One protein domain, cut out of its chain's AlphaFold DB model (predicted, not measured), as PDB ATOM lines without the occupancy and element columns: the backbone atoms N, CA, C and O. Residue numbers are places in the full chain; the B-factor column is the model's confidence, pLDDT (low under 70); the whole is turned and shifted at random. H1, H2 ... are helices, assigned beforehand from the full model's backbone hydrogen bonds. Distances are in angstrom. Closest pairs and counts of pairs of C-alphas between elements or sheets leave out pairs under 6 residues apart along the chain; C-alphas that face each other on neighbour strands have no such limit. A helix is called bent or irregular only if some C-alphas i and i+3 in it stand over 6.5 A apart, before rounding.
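AT A GLANCE: This is residues 370 to 385 and 692 to 768 of the 859 residues of the protein "t-SNARE coiled-coil homology domain-containing protein" of Mixia osmundae (strain CBS 9802 / IAM 14324 / JCM 22182 / KY 12970) (UniProt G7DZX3). Two long helices, H4 and H5, make a hairpin whose arms cross steeply, and H1 packs on both of them, against residues 715 to 720 of H4 and 741 to 745 of H5. Short H3 packs on H5 farther along, at residues 753 to 760, and residues 692 to 699, which include H2, stick out free. The 93 printed residues hold five named helices, H1 to H5 in chain order, and no named strand; the class is all helix, and the helix packing is mostly crossed, with few shallow tilts. The whole is only just loose, close to compact, with a radius of gyration of the C-alphas of 15.1 A, and elongated, spanning 46 by 28 by 21 A.

HOW THE PARTS SIT: Look first at H1, residues 370 to 379, which touches H4, residues 708 to 729, the closest C-alphas being those of Phe 379 and Ser 720 at 5.9 A. They run the same way at a shallow tilt of 32 degrees, only just short of steep. H1 also touches the hub, H5, residues 738 to 768, with C-alphas of Ser 377 and Val 741 closest at 5.8 A, opposite ways at a steep tilt of 56 degrees. H2, residues 693 to 696, touches no helix; it is close to but not clearly touching H3, residues 700 to 706, where the C-alphas of Ala 696 and Ile 702 are closest at 7.0 A. H3 touches H5, its closest C-alphas Val 703 and Arg 757 at 6.2 A, and is apart from H1. H4 and H5 form a helical hairpin, opposite ways at a steep tilt of 43 degrees; H5 touches H4 with residues 744 to 756 alone, and the closest C-alphas are those of Phe 711 and Cys 756 at 6.6 A. In H3 every O i to N i+4 pair is within hydrogen-bond range, against 5 of 6 in H1, 16 of 18 in H4 and 26 of 27 in H5; H2 is too short for such a pair.

IN THESE COORDINATES: Find C-alpha 370 at (3.166, 37.328, 40.800); from there H1 runs 15.2 A. H2 measures 5.0 A and H3 10.3 A. H4 starts at C-alpha 708, (9.895, 33.243, 31.675), and runs 29.7 A with a kink of 32 degrees near residue 717; it is irregular, but only just, with C-alphas 720 and 723 6.7 A apart. H5 runs 44.3 A to C-alpha 768 at (24.233, 19.726, 23.528).

THE WHOLE: The C-alphas farthest apart, of Ala 384 and Glu 768, are 47.3 A apart. Residues 386 to 691 are not printed, and C-alphas 385 and 692 stand 38.6 A apart across this cut. Of the links printed whole, none is long. Look for pLDDT under 70 at residues 381 to 385, 734, 736 and 765 to 768.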
ATOM      1  N   LEU A 370       4.022  36.232  40.333       91.94
ATOM      2  CA  LEU A 370       3.166  37.328  40.800       91.94
ATOM      3  C   LEU A 370       2.269  37.872  39.677       91.94
ATOM      4  O   LEU A 370       1.058  37.923  39.839       91.94
ATOM      5  N   MET A 371       2.827  38.208  38.510       91.12
ATOM      6  CA  MET A 371       2.058  38.697  37.354       91.12
ATOM      7  C   MET A 371       0.953  37.714  36.922       91.12
ATOM      8  O   MET A 371      -0.128  38.137  36.515       91.12
ATOM      9  N   ALA A 372       1.185  36.404  37.042       91.00
ATOM     10  CA  ALA A 372       0.181  35.401  36.706       91.00
ATOM     11  C   ALA A 372      -1.082  35.470  37.589       91.00
ATOM     12  O   ALA A 372      -2.134  35.026  37.128       91.00
ATOM     13  N   ILE A 373      -1.028  36.045  38.800       87.50
ATOM     14  CA  ILE A 373      -2.230  36.225  39.632       87.50
ATOM     15  C   ILE A 373      -3.144  37.331  39.080       87.50
ATOM     16  O   ILE A 373      -4.355  37.138  39.042       87.50
ATOM     17  N   ASP A 374      -2.558  38.424  38.564       81.62
ATOM     18  CA  ASP A 374      -3.258  39.552  37.916       81.62
ATOM     19  C   ASP A 374      -3.952  39.091  36.625       81.62
ATOM     20  O   ASP A 374      -5.056  39.509  36.295       81.62
ATOM     21  N   HIS A 375      -3.323  38.169  35.892       86.19
ATOM     22  CA  HIS A 375      -3.923  37.585  34.692       86.19
ATOM     23  C   HIS A 375      -4.987  36.530  35.036       86.19
ATOM     24  O   HIS A 375      -6.011  36.448  34.358       86.19
ATOM     25  N   ALA A 376      -4.790  35.737  36.094       84.12
ATOM     26  CA  ALA A 376      -5.783  34.763  36.538       84.12
ATOM     27  C   ALA A 376      -7.091  35.437  36.992       84.12
ATOM     28  O   ALA A 376      -8.184  34.949  36.694       84.12
ATOM     29  N   SER A 377      -7.000  36.577  37.674       78.88
ATOM     30  CA  SER A 377      -8.166  37.366  38.063       78.88
ATOM     31  C   SER A 377      -8.832  38.091  36.888       78.88
ATOM     32  O   SER A 377     -10.066  38.088  36.816       78.88
ATOM     33  N   LEU A 378      -8.040  38.617  35.943       76.25
ATOM     34  CA  LEU A 378      -8.511  39.244  34.703       76.25
ATOM     35  C   LEU A 378      -9.374  38.292  33.865       76.25
ATOM     36  O   LEU A 378     -10.493  38.639  33.488       76.25
ATOM     37  N   PHE A 379      -8.895  37.070  33.601       77.00
ATOM     38  CA  PHE A 379      -9.615  36.118  32.742       77.00
ATOM     39  C   PHE A 379     -10.866  35.511  33.386       77.00
ATOM     40  O   PHE A 379     -11.805  35.160  32.672       77.00
ATOM     41  N   LEU A 380     -10.927  35.434  34.719       72.12
ATOM     42  CA  LEU A 380     -12.146  35.036  35.434       72.12
ATOM     43  C   LEU A 380     -13.128  36.202  35.629       72.12
ATOM     44  O   LEU A 380     -14.228  35.987  36.129       72.12
ATOM     45  N   GLY A 381     -12.776  37.437  35.252       66.62
ATOM     46  CA  GLY A 381     -13.661  38.600  35.381       66.62
ATOM     47  C   GLY A 381     -14.104  38.894  36.818       66.62
ATOM     48  O   GLY A 381     -15.144  39.516  37.018       66.62
ATOM     49  N   ASN A 382     -13.342  38.421  37.811       59.09
ATOM     50  CA  ASN A 382     -13.573  38.719  39.228       59.09
ATOM     51  C   ASN A 382     -13.123  40.122  39.584       59.09
ATOM     52  O   ASN A 382     -13.683  40.755  40.474       59.09
ATOM     53  N   TRP A 383     -12.055  40.568  38.935       60.56
ATOM     54  CA  TRP A 383     -11.581  41.924  39.066       60.56
ATOM     55  C   TRP A 383     -12.205  42.655  37.888       60.56
ATOM     56  O   TRP A 383     -11.784  42.499  36.741       60.56
ATOM     57  N   ALA A 384     -13.246  43.437  38.172       48.84
ATOM     58  CA  ALA A 384     -13.503  44.589  37.336       48.84
ATOM     59  C   ALA A 384     -12.232  45.433  37.438       48.84
ATOM     60  O   ALA A 384     -12.004  46.093  38.450       48.84
ATOM     61  N   HIS A 385     -11.364  45.340  36.429       48.06
ATOM     62  CA  HIS A 385     -10.263  46.272  36.271       48.06
ATOM     63  C   HIS A 385     -10.897  47.621  35.948       48.06
ATOM     64  O   HIS A 385     -11.029  47.995  34.781       48.06
ATOM     65  N   PRO A 692      20.934  30.774  49.916       84.31
ATOM     66  CA  PRO A 692      22.058  29.929  49.527       84.31
ATOM     67  C   PRO A 692      21.819  29.225  48.188       84.31
ATOM     68  O   PRO A 692      20.748  28.652  47.963       84.31
ATOM     69  N   ALA A 693      22.839  29.182  47.324       80.56
ATOM     70  CA  ALA A 693      22.722  28.650  45.961       80.56
ATOM     71  C   ALA A 693      22.087  27.243  45.896       80.56
ATOM     72  O   ALA A 693      21.180  27.008  45.098       80.56
ATOM     73  N   LYS A 694      22.473  26.340  46.812       82.12
ATOM     74  CA  LYS A 694      21.926  24.970  46.925       82.12
ATOM     75  C   LYS A 694      20.407  24.925  47.167       82.12
ATOM     76  O   LYS A 694      19.755  23.964  46.764       82.12
ATOM     77  N   VAL A 695      19.851  25.925  47.854       84.31
ATOM     78  CA  VAL A 695      18.406  26.054  48.114       84.31
ATOM     79  C   VAL A 695      17.730  26.692  46.905       84.31
ATOM     80  O   VAL A 695      16.755  26.156  46.384       84.31
ATOM     81  N   ALA A 696      18.296  27.792  46.409       81.69
ATOM     82  CA  ALA A 696      17.787  28.534  45.262       81.69
ATOM     83  C   ALA A 696      17.661  27.692  43.975       81.69
ATOM     84  O   ALA A 696      16.707  27.877  43.223       81.69
ATOM     85  N   GLU A 697      18.558  26.731  43.736       80.88
ATOM     86  CA  GLU A 697      18.454  25.804  42.598       80.88
ATOM     87  C   GLU A 697      17.324  24.768  42.731       80.88
ATOM     88  O   GLU A 697      16.857  24.241  41.719       80.88
ATOM     89  N   ARG A 698      16.857  24.486  43.954       83.88
ATOM     90  CA  ARG A 698      15.726  23.577  44.214       83.88
ATOM     91  C   ARG A 698      14.371  24.285  44.155       83.88
ATOM     92  O   ARG A 698      13.357  23.621  43.943       83.88
ATOM     93  N   LEU A 699      14.332  25.609  44.330       86.88
ATOM     94  CA  LEU A 699      13.090  26.386  44.290       86.88
ATOM     95  C   LEU A 699      12.452  26.347  42.888       86.88
ATOM     96  O   LEU A 699      13.137  26.615  41.901       86.88
ATOM     97  N   PRO A 700      11.128  26.128  42.756       86.69
ATOM     98  CA  PRO A 700      10.459  26.116  41.449       86.69
ATOM     99  C   PRO A 700      10.577  27.459  40.708       86.69
ATOM    100  O   PRO A 700      10.575  27.495  39.476       86.69
ATOM    101  N   LEU A 701      10.779  28.551  41.456       89.12
ATOM    102  CA  LEU A 701      11.049  29.899  40.957       89.12
ATOM    103  C   LEU A 701      12.190  29.956  39.931       89.12
ATOM    104  O   LEU A 701      12.074  30.687  38.947       89.12
ATOM    105  N   ILE A 702      13.262  29.167  40.099       89.50
ATOM    106  CA  ILE A 702      14.388  29.199  39.155       89.50
ATOM    107  C   ILE A 702      14.008  28.642  37.779       89.50
ATOM    108  O   ILE A 702      14.502  29.119  36.757       89.50
ATOM    109  N   VAL A 703      13.093  27.668  37.737       89.25
ATOM    110  CA  VAL A 703      12.579  27.096  36.487       89.25
ATOM    111  C   VAL A 703      11.784  28.168  35.745       89.25
ATOM    112  O   VAL A 703      12.106  28.476  34.598       89.25
ATOM    113  N   PHE A 704      10.831  28.811  36.429       91.38
ATOM    114  CA  PHE A 704      10.021  29.893  35.865       91.38
ATOM    115  C   PHE A 704      10.870  31.079  35.385       91.38
ATOM    116  O   PHE A 704      10.654  31.581  34.283       91.38
ATOM    117  N   GLY A 705      11.889  31.485  36.148       89.19
ATOM    118  CA  GLY A 705      12.816  32.550  35.757       89.19
ATOM    119  C   GLY A 705      13.634  32.221  34.505       89.19
ATOM    120  O   GLY A 705      13.752  33.045  33.592       89.19
ATOM    121  N   ARG A 706      14.153  30.987  34.406       87.81
ATOM    122  CA  ARG A 706      14.932  30.516  33.246       87.81
ATOM    123  C   ARG A 706      14.086  30.336  31.976       87.81
ATOM    124  O   ARG A 706      14.652  30.387  30.878       87.81
ATOM    125  N   THR A 707      12.765  30.169  32.103       89.00
ATOM    126  CA  THR A 707      11.815  29.966  30.991       89.00
ATOM    127  C   THR A 707      10.710  31.030  30.917       89.00
ATOM    128  O   THR A 707       9.633  30.757  30.388       89.00
ATOM    129  N   SER A 708      10.952  32.246  31.419       89.56
ATOM    130  CA  SER A 708       9.895  33.243  31.675       89.56
ATOM    131  C   SER A 708       9.029  33.607  30.462       89.56
ATOM    132  O   SER A 708       7.828  33.790  30.610       89.56
ATOM    133  N   PHE A 709       9.602  33.679  29.256       86.50
ATOM    134  CA  PHE A 709       8.846  33.977  28.029       86.50
ATOM    135  C   PHE A 709       7.951  32.809  27.584       86.50
ATOM    136  O   PHE A 709       6.819  33.020  27.160       86.50
ATOM    137  N   PHE A 710       8.425  31.567  27.745       88.12
ATOM    138  CA  PHE A 710       7.602  30.379  27.507       88.12
ATOM    139  C   PHE A 710       6.452  30.308  28.517       88.12
ATOM    140  O   PHE A 710       5.307  30.106  28.122       88.12
ATOM    141  N   PHE A 711       6.732  30.571  29.800       91.62
ATOM    142  CA  PHE A 711       5.695  30.704  30.824       91.62
ATOM    143  C   PHE A 711       4.704  31.826  30.474       91.62
ATOM    144  O   PHE A 711       3.497  31.625  30.594       91.62
ATOM    145  N   PHE A 712       5.182  32.983  29.993       89.50
ATOM    146  CA  PHE A 712       4.324  34.098  29.586       89.50
ATOM    147  C   PHE A 712       3.304  33.671  28.520       89.50
ATOM    148  O   PHE A 712       2.111  33.891  28.694       89.50
ATOM    149  N   ILE A 713       3.740  32.999  27.454       86.75
ATOM    150  CA  ILE A 713       2.821  32.504  26.418       86.75
ATOM    151  C   ILE A 713       1.908  31.406  26.983       86.75
ATOM    152  O   ILE A 713       0.692  31.456  26.800       86.75
ATOM    153  N   ALA A 714       2.469  30.428  27.696       88.00
ATOM    154  CA  ALA A 714       1.725  29.265  28.164       88.00
ATOM    155  C   ALA A 714       0.616  29.625  29.169       88.00
ATOM    156  O   ALA A 714      -0.507  29.154  29.007       88.00
ATOM    157  N   HIS A 715       0.876  30.478  30.167       89.19
ATOM    158  CA  HIS A 715      -0.154  30.846  31.148       89.19
ATOM    159  C   HIS A 715      -1.269  31.704  30.529       89.19
ATOM    160  O   HIS A 715      -2.428  31.511  30.882       89.19
ATOM    161  N   MET A 716      -0.955  32.574  29.555       84.75
ATOM    162  CA  MET A 716      -1.974  33.313  28.797       84.75
ATOM    163  C   MET A 716      -2.906  32.352  28.052       84.75
ATOM    164  O   MET A 716      -4.120  32.520  28.097       84.75
ATOM    165  N   LEU A 717      -2.365  31.305  27.418       82.94
ATOM    166  CA  LEU A 717      -3.183  30.295  26.740       82.94
ATOM    167  C   LEU A 717      -4.009  29.448  27.725       82.94
ATOM    168  O   LEU A 717      -5.185  29.180  27.473       82.94
ATOM    169  N   VAL A 718      -3.418  29.056  28.859       85.12
ATOM    170  CA  VAL A 718      -4.105  28.276  29.900       85.12
ATOM    171  C   VAL A 718      -5.255  29.078  30.514       85.12
ATOM    172  O   VAL A 718      -6.383  28.593  30.516       85.12
ATOM    173  N   PHE A 719      -5.020  30.313  30.962       85.81
ATOM    174  CA  PHE A 719      -6.051  31.125  31.614       85.81
ATOM    175  C   PHE A 719      -7.081  31.708  30.636       85.81
ATOM    176  O   PHE A 719      -8.249  31.802  30.996       85.81
ATOM    177  N   SER A 720      -6.700  32.055  29.399       78.50
ATOM    178  CA  SER A 720      -7.637  32.633  28.420       78.50
ATOM    179  C   SER A 720      -8.512  31.606  27.697       78.50
ATOM    180  O   SER A 720      -9.594  31.973  27.244       78.50
ATOM    181  N   TYR A 721      -8.055  30.358  27.532       80.69
ATOM    182  CA  TYR A 721      -8.768  29.352  26.729       80.69
ATOM    183  C   TYR A 721      -9.061  28.063  27.500       80.69
ATOM    184  O   TYR A 721     -10.205  27.610  27.517       80.69
ATOM    185  N   VAL A 722      -8.058  27.470  28.158       78.88
ATOM    186  CA  VAL A 722      -8.221  26.165  28.826       78.88
ATOM    187  C   VAL A 722      -9.126  26.284  30.054       78.88
ATOM    188  O   VAL A 722     -10.047  25.489  30.220       78.88
ATOM    189  N   SER A 723      -8.916  27.290  30.901       74.81
ATOM    190  CA  SER A 723      -9.681  27.440  32.139       74.81
ATOM    191  C   SER A 723     -11.162  27.801  31.915       74.81
ATOM    192  O   SER A 723     -12.004  27.148  32.532       74.81
ATOM    193  N   PRO A 724     -11.541  28.724  31.003       75.44
ATOM    194  CA  PRO A 724     -12.942  28.931  30.635       75.44
ATOM    195  C   PRO A 724     -13.595  27.686  30.025       75.44
ATOM    196  O   PRO A 724     -14.758  27.414  30.314       75.44
ATOM    197  N   ALA A 725     -12.854  26.894  29.235       79.69
ATOM    198  CA  ALA A 725     -13.359  25.632  28.695       79.69
ATOM    199  C   ALA A 725     -13.636  24.596  29.800       79.69
ATOM    200  O   ALA A 725     -14.676  23.944  29.763       79.69
ATOM    201  N   ILE A 726     -12.768  24.494  30.816       81.25
ATOM    202  CA  ILE A 726     -12.985  23.633  31.992       81.25
ATOM    203  C   ILE A 726     -14.222  24.084  32.782       81.25
ATOM    204  O   ILE A 726     -15.078  23.259  33.085       81.25
ATOM    205  N   TRP A 727     -14.365  25.378  33.093       81.56
ATOM    206  CA  TRP A 727     -15.532  25.862  33.846       81.56
ATOM    207  C   TRP A 727     -16.846  25.704  33.070       81.56
ATOM    208  O   TRP A 727     -17.845  25.285  33.654       81.56
ATOM    209  N   SER A 728     -16.823  25.940  31.754       78.81
ATOM    210  CA  SER A 728     -17.950  25.679  30.849       78.81
ATOM    211  C   SER A 728     -18.331  24.191  30.817       78.81
ATOM    212  O   SER A 728     -19.506  23.850  30.952       78.81
ATOM    213  N   PHE A 729     -17.343  23.289  30.744       84.00
ATOM    214  CA  PHE A 729     -17.555  21.840  30.836       84.00
ATOM    215  C   PHE A 729     -18.159  21.418  32.187       84.00
ATOM    216  O   PHE A 729     -19.080  20.609  32.224       84.00
ATOM    217  N   LEU A 730     -17.706  22.025  33.289       84.56
ATOM    218  CA  LEU A 730     -18.255  21.827  34.636       84.56
ATOM    219  C   LEU A 730     -19.629  22.500  34.858       84.56
ATOM    220  O   LEU A 730     -20.146  22.456  35.973       84.56
ATOM    221  N   GLN A 731     -20.213  23.139  33.834       81.75
ATOM    222  CA  GLN A 731     -21.468  23.908  33.904       81.75
ATOM    223  C   GLN A 731     -21.473  25.007  34.984       81.75
ATOM    224  O   GLN A 731     -22.524  25.450  35.446       81.75
ATOM    225  N   GLN A 732     -20.290  25.467  35.384       77.81
ATOM    226  CA  GLN A 732     -20.106  26.542  36.349       77.81
ATOM    227  C   GLN A 732     -19.917  27.867  35.602       77.81
ATOM    228  O   GLN A 732     -19.261  27.891  34.558       77.81
ATOM    229  N   PRO A 733     -20.414  29.003  36.128       73.12
ATOM    230  CA  PRO A 733     -20.109  30.291  35.525       73.12
ATOM    231  C   PRO A 733     -18.589  30.496  35.510       73.12
ATOM    232  O   PRO A 733     -17.907  30.230  36.504       73.12
ATOM    233  N   VAL A 734     -18.056  30.970  34.379       68.88
ATOM    234  CA  VAL A 734     -16.622  31.285  34.233       68.88
ATOM    235  C   VAL A 734     -16.219  32.403  35.203       68.88
ATOM    236  O   VAL A 734     -15.115  32.389  35.731       68.88
ATOM    237  N   ARG A 735     -17.146  33.322  35.514       70.75
ATOM    238  CA  ARG A 735     -17.006  34.277  36.622       70.75
ATOM    239  C   ARG A 735     -17.247  33.609  37.982       70.75
ATOM    240  O   ARG A 735     -18.070  32.698  38.112       70.75
ATOM    241  N   GLY A 736     -16.586  34.092  39.030       65.25
ATOM    242  CA  GLY A 736     -16.906  33.729  40.415       65.25
ATOM    243  C   GLY A 736     -15.702  33.820  41.343       65.25
ATOM    244  O   GLY A 736     -14.598  33.498  40.922       65.25
ATOM    245  N   GLY A 737     -15.948  34.238  42.591       71.69
ATOM    246  CA  GLY A 737     -15.011  34.890  43.524       71.69
ATOM    247  C   GLY A 737     -13.660  34.226  43.846       71.69
ATOM    248  O   GLY A 737     -13.228  33.258  43.226       71.69
ATOM    249  N   ALA A 738     -12.962  34.787  44.840       72.75
ATOM    250  CA  ALA A 738     -11.541  34.534  45.119       72.75
ATOM    251  C   ALA A 738     -11.124  33.045  45.135       72.75
ATOM    252  O   ALA A 738     -10.041  32.716  44.651       72.75
ATOM    253  N   GLY A 739     -11.994  32.136  45.593       79.69
ATOM    254  CA  GLY A 739     -11.758  30.689  45.546       79.69
ATOM    255  C   GLY A 739     -11.505  30.126  44.137       79.69
ATOM    256  O   GLY A 739     -10.563  29.357  43.961       79.69
ATOM    257  N   LYS A 740     -12.262  30.538  43.104       80.62
ATOM    258  CA  LYS A 740     -12.012  30.070  41.722       80.62
ATOM    259  C   LYS A 740     -10.705  30.629  41.161       80.62
ATOM    260  O   LYS A 740     -10.004  29.909  40.455       80.62
ATOM    261  N   VAL A 741     -10.354  31.876  41.506       80.94
ATOM    262  CA  VAL A 741      -9.054  32.476  41.144       80.94
ATOM    263  C   VAL A 741      -7.916  31.694  41.782       80.94
ATOM    264  O   VAL A 741      -6.986  31.331  41.073       80.94
ATOM    265  N   ALA A 742      -8.012  31.352  43.071       85.06
ATOM    266  CA  ALA A 742      -7.013  30.529  43.746       85.06
ATOM    267  C   ALA A 742      -6.868  29.144  43.089       85.06
ATOM    268  O   ALA A 742      -5.754  28.750  42.747       85.06
ATOM    269  N   ILE A 743      -7.976  28.433  42.836       86.56
ATOM    270  CA  ILE A 743      -7.965  27.116  42.170       86.56
ATOM    271  C   ILE A 743      -7.312  27.205  40.784       86.56
ATOM    272  O   ILE A 743      -6.421  26.415  40.468       86.56
ATOM    273  N   MET A 744      -7.716  28.181  39.964       84.50
ATOM    274  CA  MET A 744      -7.175  28.356  38.615       84.50
ATOM    275  C   MET A 744      -5.694  28.749  38.637       84.50
ATOM    276  O   MET A 744      -4.907  28.214  37.858       84.50
ATOM    277  N   TYR A 745      -5.304  29.645  39.544       89.62
ATOM    278  CA  TYR A 745      -3.930  30.105  39.701       89.62
ATOM    279  C   TYR A 745      -3.006  28.980  40.176       89.62
ATOM    280  O   TYR A 745      -2.030  28.680  39.492       89.62
ATOM    281  N   PHE A 746      -3.316  28.305  41.289       91.25
ATOM    282  CA  PHE A 746      -2.467  27.235  41.824       91.25
ATOM    283  C   PHE A 746      -2.461  25.989  40.926       91.25
ATOM    284  O   PHE A 746      -1.390  25.444  40.651       91.25
ATOM    285  N   GLY A 747      -3.620  25.570  40.405       87.88
ATOM    286  CA  GLY A 747      -3.714  24.446  39.467       87.88
ATOM    287  C   GLY A 747      -3.004  24.729  38.139       87.88
ATOM    288  O   GLY A 747      -2.251  23.892  37.636       87.88
ATOM    289  N   GLY A 748      -3.163  25.944  37.606       86.94
ATOM    290  CA  GLY A 748      -2.434  26.409  36.430       86.94
ATOM    291  C   GLY A 748      -0.927  26.465  36.670       86.94
ATOM    292  O   GLY A 748      -0.166  25.940  35.863       86.94
ATOM    293  N   LEU A 749      -0.483  27.026  37.799       91.06
ATOM    294  CA  LEU A 749       0.932  27.113  38.173       91.06
ATOM    295  C   LEU A 749       1.578  25.725  38.313       91.06
ATOM    296  O   LEU A 749       2.705  25.529  37.854       91.06
ATOM    297  N   PHE A 750       0.855  24.750  38.873       90.31
ATOM    298  CA  PHE A 750       1.285  23.353  38.948       90.31
ATOM    299  C   PHE A 750       1.479  22.745  37.550       90.31
ATOM    300  O   PHE A 750       2.561  22.243  37.247       90.31
ATOM    301  N   GLY A 751       0.494  22.861  36.651       87.31
ATOM    302  CA  GLY A 751       0.629  22.383  35.267       87.31
ATOM    303  C   GLY A 751       1.763  23.080  34.496       87.31
ATOM    304  O   GLY A 751       2.579  22.435  33.829       87.31
ATOM    305  N   LEU A 752       1.874  24.401  34.650       89.44
ATOM    306  CA  LEU A 752       2.919  25.225  34.039       89.44
ATOM    307  C   LEU A 752       4.318  24.884  34.560       89.44
ATOM    308  O   LEU A 752       5.274  24.985  33.791       89.44
ATOM    309  N   TYR A 753       4.465  24.444  35.813       91.62
ATOM    310  CA  TYR A 753       5.747  23.985  36.352       91.62
ATOM    311  C   TYR A 753       6.294  22.789  35.563       91.62
ATOM    312  O   TYR A 753       7.446  22.823  35.119       91.62
ATOM    313  N   PHE A 754       5.473  21.764  35.306       90.25
ATOM    314  CA  PHE A 754       5.899  20.607  34.509       90.25
ATOM    315  C   PHE A 754       6.178  20.979  33.051       90.25
ATOM    316  O   PHE A 754       7.176  20.516  32.490       90.25
ATOM    317  N   ALA A 755       5.366  21.858  32.455       85.81
ATOM    318  CA  ALA A 755       5.603  22.364  31.105       85.81
ATOM    319  C   ALA A 755       6.940  23.126  31.007       85.81
ATOM    320  O   ALA A 755       7.774  22.809  30.159       85.81
ATOM    321  N   CYS A 756       7.198  24.065  31.923       88.38
ATOM    322  CA  CYS A 756       8.440  24.839  31.978       88.38
ATOM    323  C   CYS A 756       9.662  23.958  32.257       88.38
ATOM    324  O   CYS A 756      10.691  24.113  31.602       88.38
ATOM    325  N   ARG A 757       9.555  22.982  33.170       87.88
ATOM    326  CA  ARG A 757      10.627  22.013  33.459       87.88
ATOM    327  C   ARG A 757      10.946  21.135  32.245       87.88
ATOM    328  O   ARG A 757      12.112  20.821  32.007       87.88
ATOM    329  N   SER A 758       9.931  20.761  31.469       82.88
ATOM    330  CA  SER A 758      10.092  19.977  30.238       82.88
ATOM    331  C   SER A 758      10.720  20.810  29.119       82.88
ATOM    332  O   SER A 758      11.658  20.349  28.472       82.88
ATOM    333  N   TYR A 759      10.286  22.062  28.953       83.25
ATOM    334  CA  TYR A 759      10.881  23.011  28.011       83.25
ATOM    335  C   TYR A 759      12.341  23.348  28.358       83.25
ATOM    336  O   TYR A 759      13.182  23.409  27.464       83.25
ATOM    337  N   LEU A 760      12.674  23.498  29.646       82.31
ATOM    338  CA  LEU A 760      14.053  23.700  30.103       82.31
ATOM    339  C   LEU A 760      14.936  22.499  29.725       82.31
ATOM    340  O   LEU A 760      15.935  22.676  29.036       82.31
ATOM    341  N   ARG A 761      14.499  21.271  30.040       79.75
ATOM    342  CA  ARG A 761      15.191  20.031  29.632       79.75
ATOM    343  C   ARG A 761      15.354  19.899  28.115       79.75
ATOM    344  O   ARG A 761      16.368  19.379  27.664       79.75
ATOM    345  N   PHE A 762      14.365  20.322  27.327       79.69
ATOM    346  CA  PHE A 762      14.464  20.339  25.865       79.69
ATOM    347  C   PHE A 762      15.532  21.331  25.389       79.69
ATOM    348  O   PHE A 762      16.380  20.973  24.577       79.69
ATOM    349  N   LYS A 763      15.523  22.550  25.938       71.31
ATOM    350  CA  LYS A 763      16.482  23.612  25.622       71.31
ATOM    351  C   LYS A 763      17.921  23.239  25.986       71.31
ATOM    352  O   LYS A 763      18.832  23.547  25.225       71.31
ATOM    353  N   ASP A 764      18.126  22.580  27.121       71.88
ATOM    354  CA  ASP A 764      19.460  22.138  27.533       71.88
ATOM    355  C   ASP A 764      19.971  21.039  26.572       71.88
ATOM    356  O   ASP A 764      21.080  21.136  26.046       71.88
ATOM    357  N   LYS A 765      19.106  20.080  26.199       66.44
ATOM    358  CA  LYS A 765      19.423  19.024  25.219       66.44
ATOM    359  C   LYS A 765      19.690  19.526  23.799       66.44
ATOM    360  O   LYS A 765      20.499  18.920  23.104       66.44
ATOM    361  N   THR A 766      19.027  20.582  23.322       53.31
ATOM    362  CA  THR A 766      19.315  21.124  21.979       53.31
ATOM    363  C   THR A 766      20.644  21.874  21.932       53.31
ATOM    364  O   THR A 766      21.319  21.827  20.908       53.31
ATOM    365  N   VAL A 767      21.078  22.484  23.041       48.84
ATOM    366  CA  VAL A 767      22.406  23.116  23.150       48.84
ATOM    367  C   VAL A 767      23.546  22.085  23.127       48.84
ATOM    368  O   VAL A 767      24.619  22.400  22.611       48.84
ATOM    369  N   GLU A 768      23.308  20.869  23.628       35.50
ATOM    370  CA  GLU A 768      24.233  19.726  23.528       35.50
ATOM    371  C   GLU A 768      24.139  19.014  22.161       35.50
ATOM    372  O   GLU A 768      25.154  18.696  21.545       35.50
TER     373      GLU A 768